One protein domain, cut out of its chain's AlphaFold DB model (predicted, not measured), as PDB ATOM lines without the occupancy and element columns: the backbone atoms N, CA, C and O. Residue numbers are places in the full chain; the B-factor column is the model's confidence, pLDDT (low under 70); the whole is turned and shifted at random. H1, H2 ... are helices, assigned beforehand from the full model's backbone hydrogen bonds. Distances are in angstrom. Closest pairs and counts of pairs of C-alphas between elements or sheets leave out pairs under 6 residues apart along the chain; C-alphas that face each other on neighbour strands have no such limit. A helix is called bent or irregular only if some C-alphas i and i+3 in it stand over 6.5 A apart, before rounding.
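This is residues 153 to 270 of the 328 residues of an uncharacterized protein of Brevundimonas sp. LPMIX5 (UniProt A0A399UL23). H5 runs through the middle, with the hairpin of H1 and H2 on one side, H3 crossing it on the other, and H4 packed on H1; residues 263 to 270 stick out. The printed part has 118 residues, five named helices, H1 to H5 in order, and is all helix. It is compact: radius of gyration of the C-alphas 13.6 A, spans 36 by 30 by 28 A.

H1, residues 157 to 175, 26.9 A, begins at C-alpha (125.639, -120.757, 217.771). H2 is 179 to 199, 30.3 A; H3 203 to 224, 30.1 A; H4 230 to 239, 14.2 A. H5, 251 to 268, 26.4 A, ends at C-alpha (105.116, -91.358, 228.473); it is only just irregular, C-alphas 254 and 257 being 6.6 A apart.

H1 touches H2 at a shallow 15 degrees, opposite ways; closest C-alphas, Ala 173 and Arg 182, 4.4 A. H1, with residues 167 to 175 alone, touches H4; closest C-alphas, Ser 171 and Ala 235, 4.4 A. H1, H4 and H5 form an up-and-down bundle, each running against the one before. H3 touches H5; closest C-alphas, Gly 215 and Gly 256, 3.7 A. H1 and H3 are apart. O i to N i+4 pairs are within hydrogen-bond range throughout H1, H2 and H4, in H3 16 of 18, in H5 12 of 14.

The farthest C-alphas, Arg 245 and Gly 270, are 39.1 A apart. The printed part has no cut; the link H4 to H5 is long. Residues 269 to 270 have pLDDT under 70.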
ATOM      1  N   GLN A 153     129.549-115.075 224.536       94.44
ATOM      2  CA  GLN A 153     128.326-115.846 224.314       94.44
ATOM      3  C   GLN A 153     127.677-115.547 222.958       94.44
ATOM      4  O   GLN A 153     127.120-116.451 222.333       94.44
ATOM      5  N   LEU A 154     127.789-114.308 222.465       95.12
ATOM      6  CA  LEU A 154     127.253-113.903 221.161       95.12
ATOM      7  C   LEU A 154     128.099-114.421 219.991       95.12
ATOM      8  O   LEU A 154     127.702-114.283 218.833       95.12
ATOM      9  N   GLU A 155     129.222-115.076 220.290       92.88
ATOM     10  CA  GLU A 155     130.040-115.816 219.334       92.88
ATOM     11  C   GLU A 155     129.751-117.335 219.346       92.88
ATOM     12  O   GLU A 155     130.346-118.107 218.594       92.88
ATOM     13  N   THR A 156     128.772-117.791 220.128       94.56
ATOM     14  CA  THR A 156     128.278-119.178 220.081       94.56
ATOM     15  C   THR A 156     127.083-119.308 219.138       94.56
ATOM     16  O   THR A 156     126.355-118.343 218.915       94.56
ATOM     17  N   GLU A 157     126.828-120.503 218.602       95.38
ATOM     18  CA  GLU A 157     125.639-120.757 217.771       95.38
ATOM     19  C   GLU A 157     124.341-120.382 218.504       95.38
ATOM     20  O   GLU A 157     123.534-119.612 217.985       95.38
ATOM     21  N   ALA A 158     124.180-120.856 219.743       96.25
ATOM     22  CA  ALA A 158     123.004-120.592 220.566       96.25
ATOM     23  C   ALA A 158     122.799-119.092 220.843       96.25
ATOM     24  O   ALA A 158     121.679-118.589 220.721       96.25
ATOM     25  N   GLY A 159     123.870-118.364 221.183       95.62
ATOM     26  CA  GLY A 159     123.802-116.922 221.423       95.62
ATOM     27  C   GLY A 159     123.428-116.140 220.165       95.62
ATOM     28  O   GLY A 159     122.514-115.314 220.209       95.62
ATOM     29  N   ARG A 160     124.060-116.451 219.023       94.62
ATOM     30  CA  ARG A 160     123.742-115.827 217.726       94.62
ATOM     31  C   ARG A 160     122.310-116.100 217.289       94.62
ATOM     32  O   ARG A 160     121.647-115.189 216.803       94.62
ATOM     33  N   LEU A 161     121.845-117.343 217.427       95.44
ATOM     34  CA  LEU A 161     120.501-117.736 217.014       95.44
ATOM     35  C   LEU A 161     119.444-116.969 217.810       95.44
ATOM     36  O   LEU A 161     118.571-116.343 217.212       95.44
ATOM     37  N   SER A 162     119.555-116.961 219.142       96.31
ATOM     38  CA  SER A 162     118.635-116.202 219.993       96.31
ATOM     39  C   SER A 162     118.671-114.708 219.672       96.31
ATOM     40  O   SER A 162     117.612-114.109 219.495       96.31
ATOM     41  N   LEU A 163     119.863-114.113 219.535       96.25
ATOM     42  CA  LEU A 163     119.987-112.695 219.207       96.25
ATOM     43  C   LEU A 163     119.323-112.374 217.863       96.25
ATOM     44  O   LEU A 163     118.556-111.428 217.776       96.25
ATOM     45  N   ARG A 164     119.544-113.170 216.815       96.38
ATOM     46  CA  ARG A 164     118.910-112.952 215.501       96.38
ATOM     47  C   ARG A 164     117.391-113.027 215.560       96.38
ATOM     48  O   ARG A 164     116.711-112.190 214.971       96.38
ATOM     49  N   LEU A 165     116.854-114.001 216.294       96.75
ATOM     50  CA  LEU A 165     115.416-114.090 216.526       96.75
ATOM     51  C   LEU A 165     114.909-112.863 217.300       96.75
ATOM     52  O   LEU A 165     113.867-112.319 216.945       96.75
ATOM     53  N   GLU A 166     115.660-112.386 218.300       96.69
ATOM     54  CA  GLU A 166     115.334-111.164 219.041       96.69
ATOM     55  C   GLU A 166     115.295-109.958 218.091       96.69
ATOM     56  O   GLU A 166     114.323-109.207 218.097       96.69
ATOM     57  N   LEU A 167     116.291-109.801 217.211       97.00
ATOM     58  CA  LEU A 167     116.329-108.712 216.230       97.00
ATOM     59  C   LEU A 167     115.140-108.764 215.260       97.00
ATOM     60  O   LEU A 167     114.557-107.724 214.950       97.00
ATOM     61  N   ARG A 168     114.736-109.959 214.812       96.19
ATOM     62  CA  ARG A 168     113.541-110.143 213.969       96.19
ATOM     63  C   ARG A 168     112.262-109.755 214.710       96.19
ATOM     64  O   ARG A 168     111.431-109.049 214.143       96.19
ATOM     65  N   ALA A 169     112.126-110.158 215.972       96.25
ATOM     66  CA  ALA A 169     110.988-109.794 216.809       96.25
ATOM     67  C   ALA A 169     110.935-108.274 217.067       96.25
ATOM     68  O   ALA A 169     109.888-107.650 216.900       96.25
ATOM     69  N   LEU A 170     112.075-107.633 217.346       96.44
ATOM     70  CA  LEU A 170     112.171-106.174 217.476       96.44
ATOM     71  C   LEU A 170     111.839-105.454 216.159       96.44
ATOM     72  O   LEU A 170     111.128-104.448 216.170       96.44
ATOM     73  N   SER A 171     112.298-105.980 215.020       96.38
ATOM     74  CA  SER A 171     111.936-105.472 213.692       96.38
ATOM     75  C   SER A 171     110.425-105.538 213.463       96.38
ATOM     76  O   SER A 171     109.826-104.552 213.036       96.38
ATOM     77  N   ALA A 172     109.799-106.678 213.771       95.56
ATOM     78  CA  ALA A 172     108.355-106.853 213.663       95.56
ATOM     79  C   ALA A 172     107.601-105.888 214.591       95.56
ATOM     80  O   ALA A 172     106.630-105.264 214.173       95.56
ATOM     81  N   ALA A 173     108.092-105.678 215.816       95.00
ATOM     82  CA  ALA A 173     107.500-104.732 216.755       95.00
ATOM     83  C   ALA A 173     107.535-103.282 216.242       95.00
ATOM     84  O   ALA A 173     106.569-102.538 216.418       95.00
ATOM     85  N   LEU A 174     108.633-102.863 215.607       94.25
ATOM     86  CA  LEU A 174     108.733-101.527 215.014       94.25
ATOM     87  C   LEU A 174     107.860-101.367 213.763       94.25
ATOM     88  O   LEU A 174     107.345-100.274 213.532       94.25
ATOM     89  N   ALA A 175     107.691-102.432 212.976       94.31
ATOM     90  CA  ALA A 175     106.875-102.429 211.762       94.31
ATOM     91  C   ALA A 175     105.365-102.582 212.033       94.31
ATOM     92  O   ALA A 175     104.554-102.232 211.180       94.31
ATOM     93  N   ALA A 176     104.979-103.098 213.204       94.56
ATOM     94  CA  ALA A 176     103.588-103.357 213.548       94.56
ATOM     95  C   ALA A 176     102.749-102.070 213.604       94.56
ATOM     96  O   ALA A 176     103.045-101.137 214.365       94.56
ATOM     97  N   VAL A 177     101.650-102.066 212.848       92.44
ATOM     98  CA  VAL A 177     100.629-101.009 212.869       92.44
ATOM     99  C   VAL A 177      99.778-101.162 214.129       92.44
ATOM    100  O   VAL A 177      99.674-100.229 214.937       92.44
ATOM    101  N   GLU A 178      99.278-102.378 214.360       93.56
ATOM    102  CA  GLU A 178      98.384-102.689 215.466       93.56
ATOM    103  C   GLU A 178      99.114-102.807 216.806       93.56
ATOM    104  O   GLU A 178     100.194-103.389 216.941       93.56
ATOM    105  N   THR A 179      98.486-102.281 217.860       89.88
ATOM    106  CA  THR A 179      99.085-102.283 219.207       89.88
ATOM    107  C   THR A 179      99.243-103.699 219.768       89.88
ATOM    108  O   THR A 179     100.205-103.967 220.488       89.88
ATOM    109  N   VAL A 180      98.321-104.610 219.437       90.62
ATOM    110  CA  VAL A 180      98.371-106.012 219.884       90.62
ATOM    111  C   VAL A 180      99.539-106.753 219.236       90.62
ATOM    112  O   VAL A 180     100.278-107.441 219.935       90.62
ATOM    113  N   GLU A 181      99.744-106.578 217.931       95.19
ATOM    114  CA  GLU A 181     100.862-107.183 217.196       95.19
ATOM    115  C   GLU A 181     102.201-106.653 217.699       95.19
ATOM    116  O   GLU A 181     103.094-107.431 218.028       95.19
ATOM    117  N   ARG A 182     102.302-105.328 217.870       93.12
ATOM    118  CA  ARG A 182     103.483-104.686 218.454       93.12
ATOM    119  C   ARG A 182     103.817-105.275 219.816       93.12
ATOM    120  O   ARG A 182     104.973-105.572 220.091       93.12
ATOM    121  N   ARG A 183     102.811-105.425 220.680       89.06
ATOM    122  CA  ARG A 183     102.997-105.972 222.025       89.06
ATOM    123  C   ARG A 183     103.504-107.413 221.980       89.06
ATOM    124  O   ARG A 183     104.470-107.700 222.674       89.06
ATOM    125  N   ARG A 184     102.893-108.274 221.162       92.88
ATOM    126  CA  ARG A 184     103.324-109.672 221.001       92.88
ATOM    127  C   ARG A 184     104.773-109.760 220.524       92.88
ATOM    128  O   ARG A 184     105.571-110.438 221.147       92.88
ATOM    129  N   ALA A 185     105.140-108.980 219.510       95.62
ATOM    130  CA  ALA A 185     106.504-108.965 218.992       95.62
ATOM    131  C   ALA A 185     107.538-108.455 220.021       95.62
ATOM    132  O   ALA A 185     108.661-108.953 220.079       95.62
ATOM    133  N   VAL A 186     107.169-107.493 220.879       92.25
ATOM    134  CA  VAL A 186     108.012-107.091 222.023       92.25
ATOM    135  C   VAL A 186     108.135-108.223 223.047       92.25
ATOM    136  O   VAL A 186     109.227-108.460 223.555       92.25
ATOM    137  N   GLU A 187     107.039-108.916 223.363       91.06
ATOM    138  CA  GLU A 187     107.043-110.062 224.284       91.06
ATOM    139  C   GLU A 187     107.931-111.204 223.752       91.06
ATOM    140  O   GLU A 187     108.737-111.736 224.514       91.06
ATOM    141  N   ASP A 188     107.889-111.495 222.449       95.69
ATOM    142  CA  ASP A 188     108.766-112.476 221.795       95.69
ATOM    143  C   ASP A 188     110.247-112.084 221.906       95.69
ATOM    144  O   ASP A 188     111.088-112.902 222.289       95.69
ATOM    145  N   ALA A 189     110.582-110.816 221.633       95.94
ATOM    146  CA  ALA A 189     111.949-110.311 221.769       95.94
ATOM    147  C   ALA A 189     112.476-110.464 223.207       95.94
ATOM    148  O   ALA A 189     113.599-110.925 223.425       95.94
ATOM    149  N   LEU A 190     111.649-110.120 224.198       92.50
ATOM    150  CA  LEU A 190     111.988-110.269 225.614       92.50
ATOM    151  C   LEU A 190     112.149-111.740 226.015       92.50
ATOM    152  O   LEU A 190     113.077-112.059 226.755       92.50
ATOM    153  N   ALA A 191     111.302-112.638 225.508       93.75
ATOM    154  CA  ALA A 191     111.407-114.070 225.772       93.75
ATOM    155  C   ALA A 191     112.715-114.659 225.220       93.75
ATOM    156  O   ALA A 191     113.375-115.451 225.894       93.75
ATOM    157  N   LEU A 192     113.135-114.233 224.027       95.88
ATOM    158  CA  LEU A 192     114.386-114.669 223.401       95.88
ATOM    159  C   LEU A 192     115.619-114.164 224.155       95.88
ATOM    160  O   LEU A 192     116.557-114.942 224.367       95.88
ATOM    161  N   ARG A 193     115.597-112.904 224.617       95.06
ATOM    162  CA  ARG A 193     116.624-112.360 225.519       95.06
ATOM    163  C   ARG A 193     116.667-113.146 226.832       95.06
ATOM    164  O   ARG A 193     117.738-113.596 227.231       95.06
ATOM    165  N   ALA A 194     115.519-113.366 227.473       93.25
ATOM    166  CA  ALA A 194     115.433-114.098 228.737       93.25
ATOM    167  C   ALA A 194     115.950-115.537 228.605       93.25
ATOM    168  O   ALA A 194     116.697-116.008 229.461       93.25
ATOM    169  N   TRP A 195     115.627-116.218 227.502       95.88
ATOM    170  CA  TRP A 195     116.182-117.533 227.192       95.88
ATOM    171  C   TRP A 195     117.710-117.492 227.072       95.88
ATOM    172  O   TRP A 195     118.396-118.340 227.646       95.88
ATOM    173  N   ARG A 196     118.264-116.488 226.375       95.50
ATOM    174  CA  ARG A 196     119.720-116.333 226.222       95.50
ATOM    175  C   ARG A 196     120.401-116.101 227.562       95.50
ATOM    176  O   ARG A 196     121.397-116.757 227.844       95.50
ATOM    177  N   HIS A 197     119.852-115.227 228.401       94.56
ATOM    178  CA  HIS A 197     120.386-114.958 229.738       94.56
ATOM    179  C   HIS A 197     120.265-116.175 230.661       94.56
ATOM    180  O   HIS A 197     121.192-116.460 231.406       94.56
ATOM    181  N   ALA A 198     119.196-116.968 230.560       94.94
ATOM    182  CA  ALA A 198     119.098-118.234 231.292       94.94
ATOM    183  C   ALA A 198     120.149-119.261 230.827       94.94
ATOM    184  O   ALA A 198     120.674-120.029 231.633       94.94
ATOM    185  N   ARG A 199     120.477-119.272 229.529       96.50
ATOM    186  CA  ARG A 199     121.484-120.171 228.947       96.50
ATOM    187  C   ARG A 199     122.923-119.736 229.235       96.50
ATOM    188  O   ARG A 199     123.798-120.605 229.315       96.50
ATOM    189  N   PHE A 200     123.146-118.430 229.380       95.69
ATOM    190  CA  PHE A 200     124.428-117.786 229.668       95.69
ATOM    191  C   PHE A 200     124.273-116.768 230.818       95.69
ATOM    192  O   PHE A 200     124.261-115.565 230.567       95.69
ATOM    193  N   PRO A 201     124.156-117.206 232.085       90.06
ATOM    194  CA  PRO A 201     123.845-116.298 233.200       90.06
ATOM    195  C   PRO A 201     124.867-115.173 233.413       90.06
ATOM    196  O   PRO A 201     124.491-114.035 233.681       90.06
ATOM    197  N   GLU A 202     126.154-115.470 233.216       87.31
ATOM    198  CA  GLU A 202     127.263-114.505 233.307       87.31
ATOM    199  C   GLU A 202     127.160-113.381 232.254       87.31
ATOM    200  O   GLU A 202     127.694-112.288 232.435       87.31
ATOM    201  N   ALA A 203     126.447-113.624 231.148       88.38
ATOM    202  CA  ALA A 203     126.346-112.688 230.035       88.38
ATOM    203  C   ALA A 203     125.432-111.498 230.321       88.38
ATOM    204  O   ALA A 203     125.598-110.454 229.702       88.38
ATOM    205  N   GLN A 204     124.464-111.621 231.233       90.06
ATOM    206  CA  GLN A 204     123.448-110.582 231.415       90.06
ATOM    207  C   GLN A 204     124.064-109.239 231.828       90.06
ATOM    208  O   GLN A 204     123.752-108.207 231.240       90.06
ATOM    209  N   ALA A 205     124.960-109.249 232.818       88.62
ATOM    210  CA  ALA A 205     125.613-108.028 233.287       88.62
ATOM    211  C   ALA A 205     126.506-107.406 232.202       88.62
ATOM    212  O   ALA A 205     126.581-106.181 232.084       88.62
ATOM    213  N   ALA A 206     127.154-108.255 231.402       90.62
ATOM    214  CA  ALA A 206     127.977-107.830 230.287       90.62
ATOM    215  C   ALA A 206     127.123-107.207 229.171       90.62
ATOM    216  O   ALA A 206     127.451-106.117 228.700       90.62
ATOM    217  N   GLU A 207     126.023-107.849 228.771       93.00
ATOM    218  CA  GLU A 207     125.119-107.331 227.741       93.00
ATOM    219  C   GLU A 207     124.498-106.001 228.190       93.00
ATOM    220  O   GLU A 207     124.538-105.027 227.441       93.00
ATOM    221  N   ASP A 208     124.027-105.916 229.440       89.56
ATOM    222  CA  ASP A 208     123.487-104.685 230.031       89.56
ATOM    223  C   ASP A 208     124.519-103.542 230.024       89.56
ATOM    224  O   ASP A 208     124.164-102.376 229.825       89.56
ATOM    225  N   ALA A 209     125.799-103.845 230.264       89.69
ATOM    226  CA  ALA A 209     126.872-102.856 230.216       89.69
ATOM    227  C   ALA A 209     127.107-102.329 228.796       89.69
ATOM    228  O   ALA A 209     127.212-101.115 228.615       89.69
ATOM    229  N   MET A 210     127.122-103.211 227.796       91.75
ATOM    230  CA  MET A 210     127.314-102.825 226.398       91.75
ATOM    231  C   MET A 210     126.090-102.096 225.825       91.75
ATOM    232  O   MET A 210     126.240-101.092 225.138       91.75
ATOM    233  N   GLU A 211     124.869-102.537 226.143       91.81
ATOM    234  CA  GLU A 211     123.637-101.831 225.766       91.81
ATOM    235  C   GLU A 211     123.555-100.456 226.431       91.81
ATOM    236  O   GLU A 211     123.115 -99.497 225.796       91.81
ATOM    237  N   ARG A 212     124.026-100.324 227.680       89.12
ATOM    238  CA  ARG A 212     124.182 -99.012 228.317       89.12
ATOM    239  C   ARG A 212     125.177 -98.140 227.572       89.12
ATOM    240  O   ARG A 212     124.906 -96.956 227.440       89.12
ATOM    241  N   ASN A 213     126.304 -98.700 227.141       92.38
ATOM    242  CA  ASN A 213     127.360 -97.941 226.485       92.38
ATOM    243  C   ASN A 213     126.963 -97.524 225.068       92.38
ATOM    244  O   ASN A 213     126.778 -96.348 224.798       92.38
ATOM    245  N   GLU A 214     126.766 -98.493 224.181       93.75
ATOM    246  CA  GLU A 214     126.547 -98.233 222.757       93.75
ATOM    247  C   GLU A 214     125.070 -98.138 222.397       93.75
ATOM    248  O   GLU A 214     124.681 -97.374 221.519       93.75
ATOM    249  N   GLY A 215     124.212 -98.894 223.082       94.38
ATOM    250  CA  GLY A 215     122.786 -98.927 222.765       94.38
ATOM    251  C   GLY A 215     122.069 -97.622 223.112       94.38
ATOM    252  O   GLY A 215     121.224 -97.151 222.346       94.38
ATOM    253  N   VAL A 216     122.413 -97.012 224.249       93.00
ATOM    254  CA  VAL A 216     121.860 -95.713 224.662       93.00
ATOM    255  C   VAL A 216     122.457 -94.563 223.848       93.00
ATOM    256  O   VAL A 216     121.719 -93.643 223.477       93.00
ATOM    257  N   ALA A 217     123.748 -94.629 223.523       95.44
ATOM    258  CA  ALA A 217     124.390 -93.682 222.617       95.44
ATOM    259  C   ALA A 217     123.723 -93.711 221.231       95.44
ATOM    260  O   ALA A 217     123.257 -92.683 220.741       95.44
ATOM    261  N   GLU A 218     123.533 -94.901 220.654       95.69
ATOM    262  CA  GLU A 218     122.879 -95.085 219.353       95.69
ATOM    263  C   GLU A 218     121.414 -94.634 219.373       95.69
ATOM    264  O   GLU A 218     120.935 -93.986 218.437       95.69
ATOM    265  N   TYR A 219     120.690 -94.918 220.460       94.62
ATOM    266  CA  TYR A 219     119.341 -94.389 220.643       94.62
ATOM    267  C   TYR A 219     119.329 -92.859 220.673       94.62
ATOM    268  O   TYR A 219     118.464 -92.253 220.044       94.62
ATOM    269  N   THR A 220     120.277 -92.232 221.374       95.38
ATOM    270  CA  THR A 220     120.396 -90.767 221.438       95.38
ATOM    271  C   THR A 220     120.663 -90.181 220.061       95.38
ATOM    272  O   THR A 220     119.968 -89.247 219.660       95.38
ATOM    273  N   GLY A 221     121.591 -90.790 219.320       96.62
ATOM    274  CA  GLY A 221     121.867 -90.490 217.920       96.62
ATOM    275  C   GLY A 221     120.590 -90.412 217.091       96.62
ATOM    276  O   GLY A 221     120.258 -89.374 216.527       96.62
ATOM    277  N   ARG A 222     119.823 -91.501 217.088       94.62
ATOM    278  CA  ARG A 222     118.585 -91.643 216.304       94.62
ATOM    279  C   ARG A 222     117.433 -90.771 216.785       94.62
ATOM    280  O   ARG A 222     116.642 -90.299 215.976       94.62
ATOM    281  N   LEU A 223     117.311 -90.577 218.095       93.06
ATOM    282  CA  LEU A 223     116.272 -89.737 218.683       93.06
ATOM    283  C   LEU A 223     116.442 -88.277 218.257       93.06
ATOM    284  O   LEU A 223     115.449 -87.582 218.045       93.06
ATOM    285  N   LEU A 224     117.690 -87.818 218.169       95.62
ATOM    286  CA  LEU A 224     118.015 -86.417 217.935       95.62
ATOM    287  C   LEU A 224     118.385 -86.115 216.484       95.62
ATOM    288  O   LEU A 224     118.414 -84.945 216.124       95.62
ATOM    289  N   SER A 225     118.577 -87.124 215.628       91.31
ATOM    290  CA  SER A 225     118.986 -86.951 214.229       91.31
ATOM    291  C   SER A 225     117.951 -86.308 213.307       91.31
ATOM    292  O   SER A 225     118.222 -86.176 212.118       91.31
ATOM    293  N   ARG A 226     116.765 -85.946 213.822       83.69
ATOM    294  CA  ARG A 226     115.633 -85.408 213.043       83.69
ATOM    295  C   ARG A 226     115.223 -86.316 211.872       83.69
ATOM    296  O   ARG A 226     114.759 -85.846 210.841       83.69
ATOM    297  N   ASP A 227     115.404 -87.627 212.031       87.62
ATOM    298  CA  ASP A 227     115.013 -88.609 211.023       87.62
ATOM    299  C   ASP A 227     113.518 -88.935 211.144       87.62
ATOM    300  O   ASP A 227     113.111 -89.742 211.982       87.62
ATOM    301  N   ASP A 228     112.690 -88.353 210.280       85.69
ATOM    302  CA  ASP A 228     111.247 -88.641 210.241       85.69
ATOM    303  C   ASP A 228     110.939 -90.111 209.898       85.69
ATOM    304  O   ASP A 228     109.870 -90.635 210.221       85.69
ATOM    305  N   GLN A 229     111.898 -90.819 209.292       88.88
ATOM    306  CA  GLN A 229     111.815 -92.237 208.952       88.88
ATOM    307  C   GLN A 229     112.578 -93.126 209.946       88.88
ATOM    308  O   GLN A 229     112.800 -94.309 209.671       88.88
ATOM    309  N   MET A 230     112.941 -92.609 211.128       88.88
ATOM    310  CA  MET A 230     113.746 -93.330 212.124       88.88
ATOM    311  C   MET A 230     113.197 -94.730 212.417       88.88
ATOM    312  O   MET A 230     113.948 -95.702 212.460       88.88
ATOM    313  N   THR A 231     111.876 -94.853 212.601       89.50
ATOM    314  CA  THR A 231     111.243 -96.132 212.969       89.50
ATOM    315  C   THR A 231     111.330 -97.157 211.836       89.50
ATOM    316  O   THR A 231     111.722 -98.297 212.083       89.50
ATOM    317  N   SER A 232     111.014 -96.769 210.595       91.00
ATOM    318  CA  SER A 232     111.048 -97.681 209.443       91.00
ATOM    319  C   SER A 232     112.479 -98.054 209.052       91.00
ATOM    320  O   SER A 232     112.762 -99.225 208.797       91.00
ATOM    321  N   ARG A 233     113.416 -97.096 209.084       90.19
ATOM    322  CA  ARG A 233     114.846 -97.344 208.844       90.19
ATOM    323  C   ARG A 233     115.456 -98.247 209.908       90.19
ATOM    324  O   ARG A 233     116.232 -99.138 209.563       90.19
ATOM    325  N   LEU A 234     115.086 -98.064 211.178       91.38
ATOM    326  CA  LEU A 234     115.521 -98.945 212.260       91.38
ATOM    327  C   LEU A 234     114.951-100.357 212.085       91.38
ATOM    328  O   LEU A 234     115.717-101.311 212.146       91.38
ATOM    329  N   ALA A 235     113.659-100.509 211.776       93.00
ATOM    330  CA  ALA A 235     113.078-101.820 211.472       93.00
ATOM    331  C   ALA A 235     113.832-102.513 210.321       93.00
ATOM    332  O   ALA A 235     114.296-103.644 210.457       93.00
ATOM    333  N   ALA A 236     114.070-101.800 209.216       90.56
ATOM    334  CA  ALA A 236     114.825-102.327 208.082       90.56
ATOM    335  C   ALA A 236     116.281-102.682 208.442       90.56
ATOM    336  O   ALA A 236     116.830-103.647 207.906       90.56
ATOM    337  N   HIS A 237     116.923-101.913 209.325       89.69
ATOM    338  CA  HIS A 237     118.264-102.202 209.831       89.69
ATOM    339  C   HIS A 237     118.290-103.505 210.645       89.69
ATOM    340  O   HIS A 237     119.129-104.364 210.377       89.69
ATOM    341  N   LEU A 238     117.326-103.698 211.550       92.56
ATOM    342  CA  LEU A 238     117.194-104.919 212.353       92.56
ATOM    343  C   LEU A 238     116.911-106.155 211.499       92.56
ATOM    344  O   LEU A 238     117.502-107.206 211.738       92.56
ATOM    345  N   ALA A 239     116.092-106.028 210.451       86.50
ATOM    346  CA  ALA A 239     115.824-107.114 209.508       86.50
ATOM    347  C   ALA A 239     117.087-107.603 208.769       86.50
ATOM    348  O   ALA A 239     117.156-108.753 208.338       86.50
ATOM    349  N   ARG A 240     118.118-106.755 208.639       84.00
ATOM    350  CA  ARG A 240     119.429-107.140 208.085       84.00
ATOM    351  C   ARG A 240     120.377-107.734 209.127       84.00
ATOM    352  O   ARG A 240     121.471-108.160 208.755       84.00
ATOM    353  N   GLY A 241     119.955-107.804 210.389       82.88
ATOM    354  CA  GLY A 241     120.731-108.326 211.507       82.88
ATOM    355  C   GLY A 241     121.305-109.711 211.232       82.88
ATOM    356  O   GLY A 241     122.448-109.955 211.588       82.88
ATOM    357  N   ASP A 242     120.598-110.577 210.500       81.69
ATOM    358  CA  ASP A 242     121.050-111.933 210.145       81.69
ATOM    359  C   ASP A 242     122.381-111.983 209.376       81.69
ATOM    360  O   ASP A 242     123.076-113.000 209.400       81.69
ATOM    361  N   ARG A 243     122.749-110.892 208.695       85.75
ATOM    362  CA  ARG A 243     123.974-110.801 207.884       85.75
ATOM    363  C   ARG A 243     125.204-110.388 208.693       85.75
ATOM    364  O   ARG A 243     126.312-110.396 208.160       85.75
ATOM    365  N   VAL A 244     125.027-110.028 209.963       85.75
ATOM    366  CA  VAL A 244     126.127-109.633 210.845       85.75
ATOM    367  C   VAL A 244     126.974-110.859 211.185       85.75
ATOM    368  O   VAL A 244     126.462-111.902 211.603       85.75
ATOM    369  N   ARG A 245     128.289-110.722 210.974       85.25
ATOM    370  CA  ARG A 245     129.278-111.789 211.191       85.25
ATOM    371  C   ARG A 245     129.837-111.823 212.613       85.25
ATOM    372  O   ARG A 245     130.186-112.899 213.077       85.25
ATOM    373  N   ALA A 246     129.902-110.675 213.286       86.38
ATOM    374  CA  ALA A 246     130.439-110.546 214.637       86.38
ATOM    375  C   ALA A 246     129.527-109.642 215.471       86.38
ATOM    376  O   ALA A 246     129.369-108.457 215.157       86.38
ATOM    377  N   TYR A 247     128.926-110.203 216.519       90.31
ATOM    378  CA  TYR A 247     127.977-109.489 217.376       90.31
ATOM    379  C   TYR A 247     128.607-109.015 218.671       90.31
ATOM    380  O   TYR A 247     128.115-108.040 219.235       90.31
ATOM    381  N   ALA A 248     129.690-109.652 219.127       88.19
ATOM    382  CA  ALA A 248     130.202-109.412 220.470       88.19
ATOM    383  C   ALA A 248     130.496-107.935 220.777       88.19
ATOM    384  O   ALA A 248     130.362-107.500 221.914       88.19
ATOM    385  N   ARG A 249     130.846-107.150 219.752       85.62
ATOM    386  CA  ARG A 249     131.130-105.711 219.868       85.62
ATOM    387  C   ARG A 249     130.094-104.802 219.204       85.62
ATOM    388  O   ARG A 249     130.279-103.595 219.192       85.62
ATOM    389  N   SER A 250     129.038-105.358 218.611       89.94
ATOM    390  CA  SER A 250     128.110-104.594 217.765       89.94
ATOM    391  C   SER A 250     126.634-104.789 218.107       89.94
ATOM    392  O   SER A 250     125.814-103.973 217.699       89.94
ATOM    393  N   PHE A 251     126.264-105.830 218.863       93.75
ATOM    394  CA  PHE A 251     124.855-106.177 219.087       93.75
ATOM    395  C   PHE A 251     124.042-105.035 219.718       93.75
ATOM    396  O   PHE A 251     122.886-104.842 219.354       93.75
ATOM    397  N   ALA A 252     124.662-104.251 220.603       93.56
ATOM    398  CA  ALA A 252     124.021-103.152 221.314       93.56
ATOM    399  C   ALA A 252     123.514-102.035 220.383       93.56
ATOM    400  O   ALA A 252     122.486-101.428 220.682       93.56
ATOM    401  N   TYR A 253     124.153-101.816 219.227       92.50
ATOM    402  CA  TYR A 253     123.656-100.885 218.201       92.50
ATOM    403  C   TYR A 253     122.337-101.365 217.573       92.50
ATOM    404  O   TYR A 253     121.548-100.562 217.078       92.50
ATOM    405  N   TYR A 254     122.068-102.674 217.621       93.88
ATOM    406  CA  TYR A 254     120.826-103.268 217.136       93.88
ATOM    407  C   TYR A 254     119.775-103.331 218.247       93.88
ATOM    408  O   TYR A 254     118.649-102.883 218.059       93.88
ATOM    409  N   THR A 255     120.108-103.872 219.418       93.56
ATOM    410  CA  THR A 255     119.116-104.095 220.482       93.56
ATOM    411  C   THR A 255     118.773-102.820 221.253       93.56
ATOM    412  O   THR A 255     117.617-102.625 221.630       93.56
ATOM    413  N   GLY A 256     119.731-101.911 221.439       92.12
ATOM    414  CA  GLY A 256     119.570-100.695 222.237       92.12
ATOM    415  C   GLY A 256     118.468 -99.753 221.741       92.12
ATOM    416  O   GLY A 256     117.520 -99.492 222.490       92.12
ATOM    417  N   PRO A 257     118.521 -99.262 220.487       93.12
ATOM    418  CA  PRO A 257     117.551 -98.296 219.969       93.12
ATOM    419  C   PRO A 257     116.074 -98.719 220.033       93.12
ATOM    420  O   PRO A 257     115.255 -97.917 220.504       93.12
ATOM    421  N   PRO A 258     115.670 -99.932 219.597       92.62
ATOM    422  CA  PRO A 258     114.276-100.353 219.709       92.62
ATOM    423  C   PRO A 258     113.853-100.504 221.173       92.62
ATOM    424  O   PRO A 258     112.789-100.010 221.552       92.62
ATOM    425  N   MET A 259     114.695-101.100 222.023       88.12
ATOM    426  CA  MET A 259     114.401-101.284 223.448       88.12
ATOM    427  C   MET A 259     114.195 -99.948 224.168       88.12
ATOM    428  O   MET A 259     113.190 -99.759 224.861       88.12
ATOM    429  N   ALA A 260     115.090 -98.988 223.933       86.19
ATOM    430  CA  ALA A 260     114.983 -97.622 224.432       86.19
ATOM    431  C   ALA A 260     113.686 -96.942 223.973       86.19
ATOM    432  O   ALA A 260     112.952 -96.358 224.775       86.19
ATOM    433  N   SER A 261     113.365 -97.071 222.682       86.69
ATOM    434  CA  SER A 261     112.165 -96.488 222.078       86.69
ATOM    435  C   SER A 261     110.885 -97.007 222.735       86.69
ATOM    436  O   SER A 261     109.988 -96.221 223.058       86.69
ATOM    437  N   PHE A 262     110.784 -98.318 222.967       85.00
ATOM    438  CA  PHE A 262     109.623 -98.910 223.631       85.00
ATOM    439  C   PHE A 262     109.539 -98.505 225.103       85.00
ATOM    440  O   PHE A 262     108.463 -98.117 225.569       85.00
ATOM    441  N   TRP A 263     110.663 -98.500 225.821       79.19
ATOM    442  CA  TRP A 263     110.699 -98.078 227.219       79.19
ATOM    443  C   TRP A 263     110.253 -96.620 227.401       79.19
ATOM    444  O   TRP A 263     109.403 -96.320 228.246       79.19
ATOM    445  N   MET A 264     110.747 -95.708 226.558       77.75
ATOM    446  CA  MET A 264     110.351 -94.296 226.581       77.75
ATOM    447  C   MET A 264     108.856 -94.112 226.278       77.75
ATOM    448  O   MET A 264     108.185 -93.316 226.941       77.75
ATOM    449  N   ARG A 265     108.294 -94.879 225.331       78.56
ATOM    450  CA  ARG A 265     106.846 -94.874 225.043       78.56
ATOM    451  C   ARG A 265     106.021 -95.333 226.249       78.56
ATOM    452  O   ARG A 265     105.015 -94.700 226.567       78.56
ATOM    453  N   LEU A 266     106.447 -96.391 226.944       70.88
ATOM    454  CA  LEU A 266     105.767 -96.881 228.151       70.88
ATOM    455  C   LEU A 266     105.773 -95.838 229.273       70.88
ATOM    456  O   LEU A 266     104.732 -95.605 229.894       70.88
ATOM    457  N   ARG A 267     106.906 -95.153 229.482       70.50
ATOM    458  CA  ARG A 267     107.008 -94.054 230.455       70.50
ATOM    459  C   ARG A 267     106.053 -92.910 230.154       70.50
ATOM    460  O   ARG A 267     105.352 -92.467 231.058       70.50
ATOM    461  N   ARG A 268     106.011 -92.448 228.899       70.94
ATOM    462  CA  ARG A 268     105.116 -91.358 228.473       70.94
ATOM    463  C   ARG A 268     103.641 -91.716 228.652       70.94
ATOM    464  O   ARG A 268     102.848 -90.854 228.998       70.94
ATOM    465  N   ALA A 269     103.285 -92.989 228.480       69.12
ATOM    466  CA  ALA A 269     101.919 -93.469 228.669       69.12
ATOM    467  C   ALA A 269     101.499 -93.628 230.148       69.12
ATOM    468  O   ALA A 269     100.405 -94.124 230.406       69.12
ATOM    469  N   GLY A 270     102.360 -93.300 231.123       55.78
ATOM    470  CA  GLY A 270     102.066 -93.464 232.555       55.78
ATOM    471  C   GLY A 270     101.885 -94.922 233.001       55.78
ATOM    472  O   GLY A 270     101.504 -95.195 234.139       55.78
TER     473      GLY A 270